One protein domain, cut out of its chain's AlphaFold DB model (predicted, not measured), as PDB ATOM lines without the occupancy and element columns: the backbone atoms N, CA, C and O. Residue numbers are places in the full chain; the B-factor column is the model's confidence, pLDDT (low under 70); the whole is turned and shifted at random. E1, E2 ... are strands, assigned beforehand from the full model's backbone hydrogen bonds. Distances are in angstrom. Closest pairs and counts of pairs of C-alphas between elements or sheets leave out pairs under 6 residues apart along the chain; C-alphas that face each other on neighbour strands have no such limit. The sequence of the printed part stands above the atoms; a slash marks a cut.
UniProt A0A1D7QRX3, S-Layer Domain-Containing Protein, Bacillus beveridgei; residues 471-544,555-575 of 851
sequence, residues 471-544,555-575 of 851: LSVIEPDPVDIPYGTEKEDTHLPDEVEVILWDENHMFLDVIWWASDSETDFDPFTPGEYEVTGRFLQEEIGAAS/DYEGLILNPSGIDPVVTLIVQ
ATOM      1  N   LEU A 471      44.602   1.026  -7.982       88.75
ATOM      2  CA  LEU A 471      44.162   1.750  -9.170       88.75
ATOM      3  C   LEU A 471      42.841   2.478  -8.888       88.75
ATOM      4  O   LEU A 471      42.719   3.666  -9.188       88.75
ATOM      5  N   SER A 472      41.890   1.775  -8.273       90.88
ATOM      6  CA  SER A 472      40.590   2.300  -7.844       90.88
ATOM      7  C   SER A 472      40.011   1.465  -6.702       90.88
ATOM      8  O   SER A 472      40.390   0.315  -6.503       90.88
ATOM      9  N   VAL A 473      39.067   2.044  -5.968       93.88
ATOM     10  CA  VAL A 473      38.238   1.346  -4.977       93.88
ATOM     11  C   VAL A 473      36.884   1.053  -5.626       93.88
ATOM     12  O   VAL A 473      36.429   1.857  -6.442       93.88
ATOM     13  N   ILE A 474      36.262  -0.080  -5.305       92.88
ATOM     14  CA  ILE A 474      34.870  -0.350  -5.671       92.88
ATOM     15  C   ILE A 474      33.989   0.245  -4.571       92.88
ATOM     16  O   ILE A 474      34.138  -0.086  -3.398       92.88
ATOM     17  N   GLU A 475      33.113   1.172  -4.951       90.00
ATOM     18  CA  GLU A 475      32.159   1.812  -4.040       90.00
ATOM     19  C   GLU A 475      31.170   0.747  -3.516       90.00
ATOM     20  O   GLU A 475      30.538   0.078  -4.340       90.00
ATOM     21  N   PRO A 476      31.044   0.535  -2.188       92.94
ATOM     22  CA  PRO A 476      30.070  -0.402  -1.632       92.94
ATOM     23  C   PRO A 476      28.629   0.033  -1.919       92.94
ATOM     24  O   PRO A 476      28.348   1.228  -2.056       92.94
ATOM     25  N   ASP A 477      27.704  -0.932  -1.948       92.62
ATOM     26  CA  ASP A 477      26.271  -0.647  -2.064       92.62
ATOM     27  C   ASP A 477      25.799   0.314  -0.944       92.62
ATOM     28  O   ASP A 477      26.247   0.182   0.202       92.62
ATOM     29  N   PRO A 478      24.890   1.270  -1.232       91.81
ATOM     30  CA  PRO A 478      24.325   2.152  -0.215       91.81
ATOM     31  C   PRO A 478      23.610   1.385   0.903       91.81
ATOM     32  O   PRO A 478      22.912   0.403   0.647       91.81
ATOM     33  N   VAL A 479      23.741   1.870   2.138       91.31
ATOM     34  CA  VAL A 479      23.164   1.232   3.329       91.31
ATOM     35  C   VAL A 479      22.002   2.066   3.863       91.31
ATOM     36  O   VAL A 479      22.200   3.157   4.402       91.31
ATOM     37  N   ASP A 480      20.789   1.533   3.732       89.88
ATOM     38  CA  ASP A 480      19.594   2.053   4.399       89.88
ATOM     39  C   ASP A 480      19.692   1.832   5.917       89.88
ATOM     40  O   ASP A 480      19.861   0.699   6.374       89.88
ATOM     41  N   ILE A 481      19.541   2.902   6.704       89.69
ATOM     42  CA  ILE A 481      19.519   2.845   8.172       89.69
ATOM     43  C   ILE A 481      18.264   3.531   8.742       89.69
ATOM     44  O   ILE A 481      17.824   4.549   8.198       89.69
ATOM     45  N   PRO A 482      17.677   3.014   9.841       87.12
ATOM     46  CA  PRO A 482      16.566   3.670  10.523       87.12
ATOM     47  C   PRO A 482      16.910   5.075  11.017       87.12
ATOM     48  O   PRO A 482      18.070   5.389  11.317       87.12
ATOM     49  N   TYR A 483      15.864   5.881  11.192       85.62
ATOM     50  CA  TYR A 483      15.936   7.154  11.895       85.62
ATOM     51  C   TYR A 483      16.594   6.984  13.280       85.62
ATOM     52  O   TYR A 483      16.347   6.004  13.979       85.62
ATOM     53  N   GLY A 484      17.462   7.919  13.674       83.19
ATOM     54  CA  GLY A 484      18.110   7.926  14.990       83.19
ATOM     55  C   GLY A 484      19.294   6.963  15.191       83.19
ATOM     56  O   GLY A 484      19.882   6.980  16.273       83.19
ATOM     57  N   THR A 485      19.690   6.162  14.191       88.19
ATOM     58  CA  THR A 485      20.797   5.181  14.295       88.19
ATOM     59  C   THR A 485      22.143   5.842  14.656       88.19
ATOM     60  O   THR A 485      22.678   6.634  13.879       88.19
ATOM     61  N   GLU A 486      22.734   5.512  15.815       87.69
ATOM     62  CA  GLU A 486      24.052   6.038  16.225       87.69
ATOM     63  C   GLU A 486      25.179   5.533  15.294       87.69
ATOM     64  O   GLU A 486      25.079   4.457  14.704       87.69
ATOM     65  N   LYS A 487      26.275   6.302  15.144       87.88
ATOM     66  CA  LYS A 487      27.353   6.008  14.167       87.88
ATOM     67  C   LYS A 487      27.952   4.612  14.359       87.88
ATOM     68  O   LYS A 487      28.296   3.945  13.385       87.88
ATOM     69  N   GLU A 488      28.049   4.182  15.610       84.88
ATOM     70  CA  GLU A 488      28.520   2.877  16.062       84.88
ATOM     71  C   GLU A 488      27.630   1.695  15.623       84.88
ATOM     72  O   GLU A 488      28.153   0.598  15.439       84.88
ATOM     73  N   ASP A 489      26.329   1.916  15.399       88.81
ATOM     74  CA  ASP A 489      25.338   0.887  15.036       88.81
ATOM     75  C   ASP A 489      25.000   0.878  13.524       88.81
ATOM     76  O   ASP A 489      24.137   0.129  13.072       88.81
ATOM     77  N   THR A 490      25.707   1.668  12.704       88.19
ATOM     78  CA  THR A 490      25.471   1.782  11.242       88.19
ATOM     79  C   THR A 490      25.834   0.541  10.417       88.19
ATOM     80  O   THR A 490      25.537   0.504   9.226       88.19
ATOM     81  N   HIS A 491      26.476  -0.468  11.020       88.31
ATOM     82  CA  HIS A 491      26.822  -1.757  10.394       88.31
ATOM     83  C   HIS A 491      27.524  -1.667   9.017       88.31
ATOM     84  O   HIS A 491      27.333  -2.524   8.152       88.31
ATOM     85  N   LEU A 492      28.370  -0.648   8.830       91.56
ATOM     86  CA  LEU A 492      29.229  -0.497   7.650       91.56
ATOM     87  C   LEU A 492      30.191  -1.697   7.474       91.56
ATOM     88  O   LEU A 492      30.598  -2.290   8.473       91.56
ATOM     89  N   PRO A 493      30.575  -2.054   6.232       92.25
ATOM     90  CA  PRO A 493      31.370  -3.253   5.962       92.25
ATOM     91  C   PRO A 493      32.818  -3.107   6.450       92.25
ATOM     92  O   PRO A 493      33.480  -2.128   6.115       92.25
ATOM     93  N   ASP A 494      33.324  -4.087   7.206       91.38
ATOM     94  CA  ASP A 494      34.697  -4.066   7.744       91.38
ATOM     95  C   ASP A 494      35.777  -4.082   6.635       91.38
ATOM     96  O   ASP A 494      36.828  -3.463   6.788       91.38
ATOM     97  N   GLU A 495      35.497  -4.732   5.500       93.06
ATOM     98  CA  GLU A 495      36.375  -4.823   4.324       93.06
ATOM     99  C   GLU A 495      35.758  -4.120   3.096       93.06
ATOM    100  O   GLU A 495      34.540  -4.140   2.904       93.06
ATOM    101  N   VAL A 496      36.590  -3.559   2.207       94.06
ATOM    102  CA  VAL A 496      36.162  -3.012   0.899       94.06
ATOM    103  C   VAL A 496      37.025  -3.562  -0.237       94.06
ATOM    104  O   VAL A 496      38.243  -3.685  -0.105       94.06
ATOM    105  N   GLU A 497      36.395  -3.874  -1.373       93.94
ATOM    106  CA  GLU A 497      37.064  -4.389  -2.570       93.94
ATOM    107  C   GLU A 497      37.812  -3.273  -3.329       93.94
ATOM    108  O   GLU A 497      37.274  -2.198  -3.616       93.94
ATOM    109  N   VAL A 498      39.070  -3.528  -3.685       91.88
ATOM    110  CA  VAL A 498      39.922  -2.625  -4.465       91.88
ATOM    111  C   VAL A 498      40.426  -3.302  -5.730       91.88
ATOM    112  O   VAL A 498      40.766  -4.486  -5.735       91.88
ATOM    113  N   ILE A 499      40.527  -2.512  -6.797       88.50
ATOM    114  CA  ILE A 499      41.153  -2.907  -8.057       88.50
ATOM    115  C   ILE A 499      42.596  -2.406  -8.038       88.50
ATOM    116  O   ILE A 499      42.874  -1.227  -7.783       88.50
ATOM    117  N   LEU A 500      43.524  -3.311  -8.311       86.38
ATOM    118  CA  LEU A 500      44.955  -3.062  -8.377       86.38
ATOM    119  C   LEU A 500      45.396  -2.677  -9.803       86.38
ATOM    120  O   LEU A 500      44.660  -2.802 -10.780       86.38
ATOM    121  N   TRP A 501      46.619  -2.159  -9.933       81.56
ATOM    122  CA  TRP A 501      47.171  -1.660 -11.205       81.56
ATOM    123  C   TRP A 501      47.450  -2.744 -12.265       81.56
ATOM    124  O   TRP A 501      47.720  -2.429 -13.421       81.56
ATOM    125  N   ASP A 502      47.384  -4.010 -11.873       73.50
ATOM    126  CA  ASP A 502      47.453  -5.219 -12.699       73.50
ATOM    127  C   ASP A 502      46.059  -5.801 -13.026       73.50
ATOM    128  O   ASP A 502      45.967  -6.925 -13.511       73.50
ATOM    129  N   GLU A 503      44.985  -5.040 -12.774       81.38
ATOM    130  CA  GLU A 503      43.570  -5.435 -12.916       81.38
ATOM    131  C   GLU A 503      43.120  -6.569 -11.967       81.38
ATOM    132  O   GLU A 503      41.981  -7.027 -12.055       81.38
ATOM    133  N   ASN A 504      43.956  -6.984 -11.004       81.69
ATOM    134  CA  ASN A 504      43.551  -7.912  -9.946       81.69
ATOM    135  C   ASN A 504      42.673  -7.223  -8.888       81.69
ATOM    136  O   ASN A 504      42.812  -6.031  -8.610       81.69
ATOM    137  N   HIS A 505      41.780  -7.997  -8.274       87.38
ATOM    138  CA  HIS A 505      40.866  -7.549  -7.220       87.38
ATOM    139  C   HIS A 505      41.284  -8.125  -5.859       87.38
ATOM    140  O   HIS A 505      41.695  -9.285  -5.782       87.38
ATOM    141  N   MET A 506      41.143  -7.350  -4.782       86.62
ATOM    142  CA  MET A 506      41.279  -7.850  -3.408       86.62
ATOM    143  C   MET A 506      40.456  -7.037  -2.404       86.62
ATOM    144  O   MET A 506      40.154  -5.876  -2.653       86.62
ATOM    145  N   PHE A 507      40.143  -7.630  -1.255       89.75
ATOM    146  CA  PHE A 507      39.544  -6.940  -0.109       89.75
ATOM    147  C   PHE A 507      40.633  -6.358   0.803       89.75
ATOM    148  O   PHE A 507      41.722  -6.932   0.884       89.75
ATOM    149  N   LEU A 508      40.345  -5.222   1.446       89.56
ATOM    150  CA  LEU A 508      41.199  -4.545   2.434       89.56
ATOM    151  C   LEU A 508      40.374  -4.048   3.623       89.56
ATOM    152  O   LEU A 508      39.259  -3.562   3.421       89.56
ATOM    153  N   ASP A 509      40.951  -4.094   4.824       90.50
ATOM    154  CA  ASP A 509      40.331  -3.639   6.075       90.50
ATOM    155  C   ASP A 509      40.146  -2.109   6.073       90.50
ATOM    156  O   ASP A 509      41.098  -1.343   5.866       90.50
ATOM    157  N   VAL A 510      38.934  -1.635   6.379       91.44
ATOM    158  CA  VAL A 510      38.561  -0.212   6.383       91.44
ATOM    159  C   VAL A 510      38.107   0.259   7.762       91.44
ATOM    160  O   VAL A 510      37.084  -0.154   8.296       91.44
ATOM    161  N   ILE A 511      38.805   1.261   8.303       89.50
ATOM    162  CA  ILE A 511      38.299   2.044   9.432       89.50
ATOM    163  C   ILE A 511      37.398   3.160   8.887       89.50
ATOM    164  O   ILE A 511      37.878   4.191   8.404       89.50
ATOM    165  N   TRP A 512      36.083   2.979   8.990       89.19
ATOM    166  CA  TRP A 512      35.107   4.047   8.747       89.19
ATOM    167  C   TRP A 512      35.215   5.169   9.785       89.19
ATOM    168  O   TRP A 512      35.744   4.984  10.881       89.19
ATOM    169  N   TRP A 513      34.750   6.370   9.426       86.00
ATOM    170  CA  TRP A 513      34.827   7.577  10.266       86.00
ATOM    171  C   TRP A 513      36.261   8.037  10.627       86.00
ATOM    172  O   TRP A 513      36.432   8.970  11.411       86.00
ATOM    173  N   ALA A 514      37.308   7.450  10.033       68.94
ATOM    174  CA  ALA A 514      38.720   7.708  10.352       68.94
ATOM    175  C   ALA A 514      39.286   9.050   9.832       68.94
ATOM    176  O   ALA A 514      40.504   9.238   9.750       68.94
ATOM    177  N   SER A 515      38.433   9.996   9.444       62.81
ATOM    178  CA  SER A 515      38.836  11.323   8.982       62.81
ATOM    179  C   SER A 515      38.531  12.386  10.039       62.81
ATOM    180  O   SER A 515      37.406  12.482  10.508       62.81
ATOM    181  N   ASP A 516      39.513  13.244  10.353       55.34
ATOM    182  CA  ASP A 516      39.345  14.424  11.230       55.34
ATOM    183  C   ASP A 516      38.379  15.489  10.650       55.34
ATOM    184  O   ASP A 516      38.147  16.529  11.271       55.34
ATOM    185  N   SER A 517      37.844  15.279   9.443       52.59
ATOM    186  CA  SER A 517      36.706  16.044   8.934       52.59
ATOM    187  C   SER A 517      35.464  15.719   9.758       52.59
ATOM    188  O   SER A 517      35.016  14.572   9.759       52.59
ATOM    189  N   GLU A 518      34.890  16.733  10.408       54.56
ATOM    190  CA  GLU A 518      33.544  16.665  10.983       54.56
ATOM    191  C   GLU A 518      32.588  16.160   9.888       54.56
ATOM    192  O   GLU A 518      32.343  16.851   8.903       54.56
ATOM    193  N   THR A 519      32.142  14.905  10.007       59.84
ATOM    194  CA  THR A 519      31.147  14.324   9.103       59.84
ATOM    195  C   THR A 519      29.793  14.871   9.512       59.84
ATOM    196  O   THR A 519      29.313  14.528  10.596       59.84
ATOM    197  N   ASP A 520      29.178  15.661   8.629       74.94
ATOM    198  CA  ASP A 520      27.849  16.279   8.790       74.94
ATOM    199  C   ASP A 520      26.690  15.251   8.858       74.94
ATOM    200  O   ASP A 520      25.524  15.620   8.766       74.94
ATOM    201  N   PHE A 521      27.001  13.962   9.047       86.31
ATOM    202  CA  PHE A 521      26.051  12.919   9.420       86.31
ATOM    203  C   PHE A 521      25.346  13.280  10.728       86.31
ATOM    204  O   PHE A 521      25.964  13.282  11.803       86.31
ATOM    205  N   ASP A 522      24.046  13.519  10.605       86.06
ATOM    206  CA  ASP A 522      23.093  13.684  11.688       86.06
ATOM    207  C   ASP A 522      22.032  12.580  11.560       86.06
ATOM    208  O   ASP A 522      21.253  12.610  10.609       86.06
ATOM    209  N   PRO A 523      21.965  11.606  12.484       86.38
ATOM    210  CA  PRO A 523      20.989  10.523  12.388       86.38
ATOM    211  C   PRO A 523      19.544  10.989  12.619       86.38
ATOM    212  O   PRO A 523      18.616  10.207  12.424       86.38
ATOM    213  N   PHE A 524      19.342  12.246  13.032       83.12
ATOM    214  CA  PHE A 524      18.029  12.866  13.216       83.12
ATOM    215  C   PHE A 524      17.560  13.681  11.997       83.12
ATOM    216  O   PHE A 524      16.524  14.341  12.059       83.12
ATOM    217  N   THR A 525      18.286  13.610  10.878       83.44
ATOM    218  CA  THR A 525      17.925  14.250   9.608       83.44
ATOM    219  C   THR A 525      17.877  13.185   8.495       83.44
ATOM    220  O   THR A 525      18.919  12.658   8.110       83.44
ATOM    221  N   PRO A 526      16.692  12.821   7.965       84.44
ATOM    222  CA  PRO A 526      16.570  11.908   6.825       84.44
ATOM    223  C   PRO A 526      17.271  12.421   5.558       84.44
ATOM    224  O   PRO A 526      17.126  13.590   5.197       84.44
ATOM    225  N   GLY A 527      18.001  11.550   4.852       84.38
ATOM    226  CA  GLY A 527      18.776  11.926   3.662       84.38
ATOM    227  C   GLY A 527      19.926  10.976   3.307       84.38
ATOM    228  O   GLY A 527      20.179   9.990   3.997       84.38
ATOM    229  N   GLU A 528      20.624  11.286   2.210       88.75
ATOM    230  CA  GLU A 528      21.820  10.570   1.736       88.75
ATOM    231  C   GLU A 528      23.103  11.221   2.303       88.75
ATOM    232  O   GLU A 528      23.285  12.437   2.205       88.75
ATOM    233  N   TYR A 529      24.009  10.416   2.869       88.44
ATOM    234  CA  TYR A 529      25.239  10.859   3.536       88.44
ATOM    235  C   TYR A 529      26.470  10.086   3.047       88.44
ATOM    236  O   TYR A 529      26.575   8.879   3.257       88.44
ATOM    237  N   GLU A 530      27.454  10.785   2.475       89.56
ATOM    238  CA  GLU A 530      28.765  10.204   2.152       89.56
ATOM    239  C   GLU A 530      29.602  10.000   3.430       89.56
ATOM    240  O   GLU A 530      29.946  10.957   4.133       89.56
ATOM    241  N   VAL A 531      29.993   8.756   3.713       89.75
ATOM    242  CA  VAL A 531      30.933   8.406   4.787       89.75
ATOM    243  C   VAL A 531      32.252   7.956   4.172       89.75
ATOM    244  O   VAL A 531      32.310   6.965   3.451       89.75
ATOM    245  N   THR A 532      33.338   8.675   4.468       88.62
ATOM    246  CA  THR A 532      34.697   8.303   4.045       88.62
ATOM    247  C   THR A 532      35.387   7.444   5.108       88.62
ATOM    248  O   THR A 532      35.447   7.825   6.283       88.62
ATOM    249  N   GLY A 533      35.939   6.303   4.700       89.44
ATOM    250  CA  GLY A 533      36.785   5.447   5.532       89.44
ATOM    251  C   GLY A 533      38.276   5.667   5.282       89.44
ATOM    252  O   GLY A 533      38.680   6.585   4.571       89.44
ATOM    253  N   ARG A 534      39.120   4.824   5.880       88.25
ATOM    254  CA  ARG A 534      40.556   4.714   5.577       88.25
ATOM    255  C   ARG A 534      41.002   3.266   5.701       88.25
ATOM    256  O   ARG A 534      40.705   2.634   6.710       88.25
ATOM    257  N   PHE A 535      41.773   2.786   4.733       88.69
ATOM    258  CA  PHE A 535      42.398   1.465   4.809       88.69
ATOM    259  C   PHE A 535      43.407   1.360   5.965       88.69
ATOM    260  O   PHE A 535      44.044   2.359   6.333       88.69
ATOM    261  N   LEU A 536      43.599   0.157   6.514       81.75
ATOM    262  CA  LEU A 536      44.566  -0.069   7.590       81.75
ATOM    263  C   LEU A 536      46.011   0.254   7.172       81.75
ATOM    264  O   LEU A 536      46.514  -0.128   6.116       81.75
ATOM    265  N   GLN A 537      46.738   0.941   8.059       69.25
ATOM    266  CA  GLN A 537      48.122   1.368   7.808       69.25
ATOM    267  C   GLN A 537      49.154   0.225   7.904       69.25
ATOM    268  O   GLN A 537      50.309   0.412   7.524       69.25
ATOM    269  N   GLU A 538      48.764  -0.952   8.400       67.50
ATOM    270  CA  GLU A 538      49.588  -2.165   8.295       67.50
ATOM    271  C   GLU A 538      49.410  -2.896   6.954       67.50
ATOM    272  O   GLU A 538      50.327  -3.596   6.529       67.50
ATOM    273  N   GLU A 539      48.321  -2.627   6.230       66.06
ATOM    274  CA  GLU A 539      48.131  -3.061   4.843       66.06
ATOM    275  C   GLU A 539      48.700  -2.051   3.837       66.06
ATOM    276  O   GLU A 539      49.262  -2.449   2.817       66.06
ATOM    277  N   ILE A 540      48.595  -0.741   4.110       67.50
ATOM    278  CA  ILE A 540      48.966   0.312   3.149       67.50
ATOM    279  C   ILE A 540      50.327   0.964   3.433       67.50
ATOM    280  O   ILE A 540      50.556   1.672   4.416       67.50
ATOM    281  N   GLY A 541      51.230   0.812   2.464       63.34
ATOM    282  CA  GLY A 541      52.577   1.362   2.447       63.34
ATOM    283  C   GLY A 541      52.634   2.873   2.274       63.34
ATOM    284  O   GLY A 541      52.333   3.422   1.212       63.34
ATOM    285  N   ALA A 542      53.151   3.554   3.296       52.22
ATOM    286  CA  ALA A 542      53.450   4.978   3.240       52.22
ATOM    287  C   ALA A 542      54.539   5.286   2.186       52.22
ATOM    288  O   ALA A 542      55.737   5.099   2.432       52.22
ATOM    289  N   ALA A 543      54.121   5.820   1.032       46.75
ATOM    290  CA  ALA A 543      54.946   6.161  -0.134       46.75
ATOM    291  C   ALA A 543      55.933   7.332   0.114       46.75
ATOM    292  O   ALA A 543      55.881   8.399  -0.500       46.75
ATOM    293  N   SER A 544      56.875   7.142   1.037       40.53
ATOM    294  CA  SER A 544      57.872   8.130   1.460       40.53
ATOM    295  C   SER A 544      59.089   8.174   0.519       40.53
ATOM    296  O   SER A 544      60.220   7.868   0.897       40.53
ATOM    297  N   ASP A 555      62.671  -2.807   2.758       45.47
ATOM    298  CA  ASP A 555      61.943  -4.072   2.886       45.47
ATOM    299  C   ASP A 555      60.417  -3.804   2.847       45.47
ATOM    300  O   ASP A 555      59.784  -3.555   3.873       45.47
ATOM    301  N   TYR A 556      59.825  -3.790   1.646       51.75
ATOM    302  CA  TYR A 556      58.391  -3.535   1.405       51.75
ATOM    303  C   TYR A 556      57.521  -4.813   1.492       51.75
ATOM    304  O   TYR A 556      56.677  -5.069   0.625       51.75
ATOM    305  N   GLU A 557      57.728  -5.631   2.528       44.91
ATOM    306  CA  GLU A 557      56.892  -6.811   2.810       44.91
ATOM    307  C   GLU A 557      55.439  -6.394   3.128       44.91
ATOM    308  O   GLU A 557      55.221  -5.404   3.825       44.91
ATOM    309  N   GLY A 558      54.441  -7.124   2.609       53.59
ATOM    310  CA  GLY A 558      52.997  -6.923   2.862       53.59
ATOM    311  C   GLY A 558      52.365  -5.670   2.228       53.59
ATOM    312  O   GLY A 558      51.428  -5.769   1.441       53.59
ATOM    313  N   LEU A 559      52.961  -4.500   2.444       64.69
ATOM    314  CA  LEU A 559      52.434  -3.160   2.153       64.69
ATOM    315  C   LEU A 559      52.004  -2.883   0.690       64.69
ATOM    316  O   LEU A 559      52.854  -2.764  -0.194       64.69
ATOM    317  N   ILE A 560      50.709  -2.704   0.442       76.00
ATOM    318  CA  ILE A 560      50.121  -2.233  -0.828       76.00
ATOM    319  C   ILE A 560      50.311  -0.719  -0.944       76.00
ATOM    320  O   ILE A 560      50.195  -0.001   0.047       76.00
ATOM    321  N   LEU A 561      50.591  -0.177  -2.130       79.38
ATOM    322  CA  LEU A 561      50.712   1.274  -2.288       79.38
ATOM    323  C   LEU A 561      49.371   1.937  -2.620       79.38
ATOM    324  O   LEU A 561      48.720   1.601  -3.605       79.38
ATOM    325  N   ASN A 562      49.042   2.993  -1.877       83.19
ATOM    326  CA  ASN A 562      48.021   3.973  -2.251       83.19
ATOM    327  C   ASN A 562      48.686   5.344  -2.508       83.19
ATOM    328  O   ASN A 562      48.598   6.251  -1.677       83.19
ATOM    329  N   PRO A 563      49.431   5.509  -3.621       77.69
ATOM    330  CA  PRO A 563      50.170   6.739  -3.913       77.69
ATOM    331  C   PRO A 563      49.245   7.889  -4.336       77.69
ATOM    332  O   PRO A 563      49.642   9.051  -4.276       77.69
ATOM    333  N   SER A 564      48.027   7.551  -4.766       79.69
ATOM    334  CA  SER A 564      46.976   8.477  -5.184       79.69
ATOM    335  C   SER A 564      46.196   9.064  -4.000       79.69
ATOM    336  O   SER A 564      45.636  10.147  -4.138       79.69
ATOM    337  N   GLY A 565      46.182   8.384  -2.845       84.38
ATOM    338  CA  GLY A 565      45.383   8.778  -1.682       84.38
ATOM    339  C   GLY A 565      43.883   8.564  -1.893       84.38
ATOM    340  O   GLY A 565      43.095   9.433  -1.536       84.38
ATOM    341  N   ILE A 566      43.504   7.451  -2.530       87.62
ATOM    342  CA  ILE A 566      42.102   7.066  -2.732       87.62
ATOM    343  C   ILE A 566      41.615   6.422  -1.431       87.62
ATOM    344  O   ILE A 566      41.988   5.288  -1.135       87.62
ATOM    345  N   ASP A 567      40.850   7.161  -0.636       87.69
ATOM    346  CA  ASP A 567      40.138   6.637   0.535       87.69
ATOM    347  C   ASP A 567      38.768   6.060   0.086       87.69
ATOM    348  O   ASP A 567      38.181   6.592  -0.861       87.69
ATOM    349  N   PRO A 568      38.247   4.989   0.717       91.75
ATOM    350  CA  PRO A 568      36.944   4.405   0.384       91.75
ATOM    351  C   PRO A 568      35.786   5.314   0.830       91.75
ATOM    352  O   PRO A 568      35.883   5.995   1.854       91.75
ATOM    353  N   VAL A 569      34.674   5.293   0.091       91.00
ATOM    354  CA  VAL A 569      33.443   6.045   0.395       91.00
ATOM    355  C   VAL A 569      32.242   5.109   0.285       91.00
ATOM    356  O   VAL A 569      32.200   4.284  -0.621       91.00
ATOM    357  N   VAL A 570      31.282   5.246   1.200       92.50
ATOM    358  CA  VAL A 570      29.986   4.548   1.196       92.50
ATOM    359  C   VAL A 570      28.863   5.550   1.471       92.50
ATOM    360  O   VAL A 570      29.057   6.505   2.228       92.50
ATOM    361  N   THR A 571      27.694   5.342   0.866       92.50
ATOM    362  CA  THR A 571      26.504   6.173   1.104       92.50
ATOM    363  C   THR A 571      25.631   5.540   2.183       92.50
ATOM    364  O   THR A 571      25.113   4.441   1.995       92.50
ATOM    365  N   LEU A 572      25.427   6.244   3.296       91.56
ATOM    366  CA  LEU A 572      24.352   5.946   4.245       91.56
ATOM    367  C   LEU A 572      23.068   6.647   3.796       91.56
ATOM    368  O   LEU A 572      23.115   7.802   3.374       91.56
ATOM    369  N   ILE A 573      21.924   5.980   3.929       89.56
ATOM    370  CA  ILE A 573      20.604   6.556   3.661       89.56
ATOM    371  C   ILE A 573      19.810   6.524   4.968       89.56
ATOM    372  O   ILE A 573      19.319   5.473   5.379       89.56
ATOM    373  N   VAL A 574      19.706   7.672   5.643       89.62
ATOM    374  CA  VAL A 574      18.871   7.815   6.845       89.62
ATOM    375  C   VAL A 574      17.417   7.858   6.395       89.62
ATOM    376  O   VAL A 574      16.990   8.809   5.735       89.62
ATOM    377  N   GLN A 575      16.667   6.814   6.732       85.88
ATOM    378  CA  GLN A 575      15.251   6.709   6.403       85.88
ATOM    379  C   GLN A 575      14.399   7.653   7.261       85.88
ATOM    380  O   GLN A 575      14.775   8.045   8.368       85.88
TER     381      GLN A 575
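AT A GLANCE: This is residues 471 to 544 and 555 to 575 of the 851 residues of the protein "S-Layer Domain-Containing Protein" of Bacillus beveridgei (UniProt A0A1D7QRX3). With little regular structure, this is an elongated, curled sheet of six strands, like part of a barrel, with long loops between. The 95 printed residues, 35 in named elements, have no named helix and strands E1 to E6, in sheet order E1, E3, E4, E5, E6, E2, mixed; the class is all strand. It is only just compact, close to loose, radius of gyration of the C-alphas 14.7 A, spanning 48 by 26 by 19 A.

HOW THE PARTS SIT: E1, residues 471 to 473, is antiparallel to E3, residues 495 to 500 (N 471 and O 499, 2.8 A). E2, residues 479 to 481, is parallel to E6, residues 569 to 574 (N 479 and O 571, 2.9 A). E3, E4, residues 505 to 512, and E5, residues 527 to 535, form a meander, each strand the antiparallel neighbour of the one before (N 498 and O 506, 2.8 A; N 511 and O 534, 2.8 A). E4 bends by 53 degrees at residue 509. E5 and E6 are antiparallel (N 529 and O 572, 2.8 A).

IN THESE COORDINATES: E1 begins at C-alpha 471 (44.162, 1.750, -9.170). E5 is 25.9 A long. E6 ends at C-alpha 574 (18.871, 7.815, 6.845).

THE WHOLE: Residues 545 to 554 are not printed; C-alphas 544 and 555 are 12.9 A apart. Links E2 to E3 and E4 to E5 are long. Residues 514 to 519, 537 to 544 and 555 to 559 have pLDDT under 70.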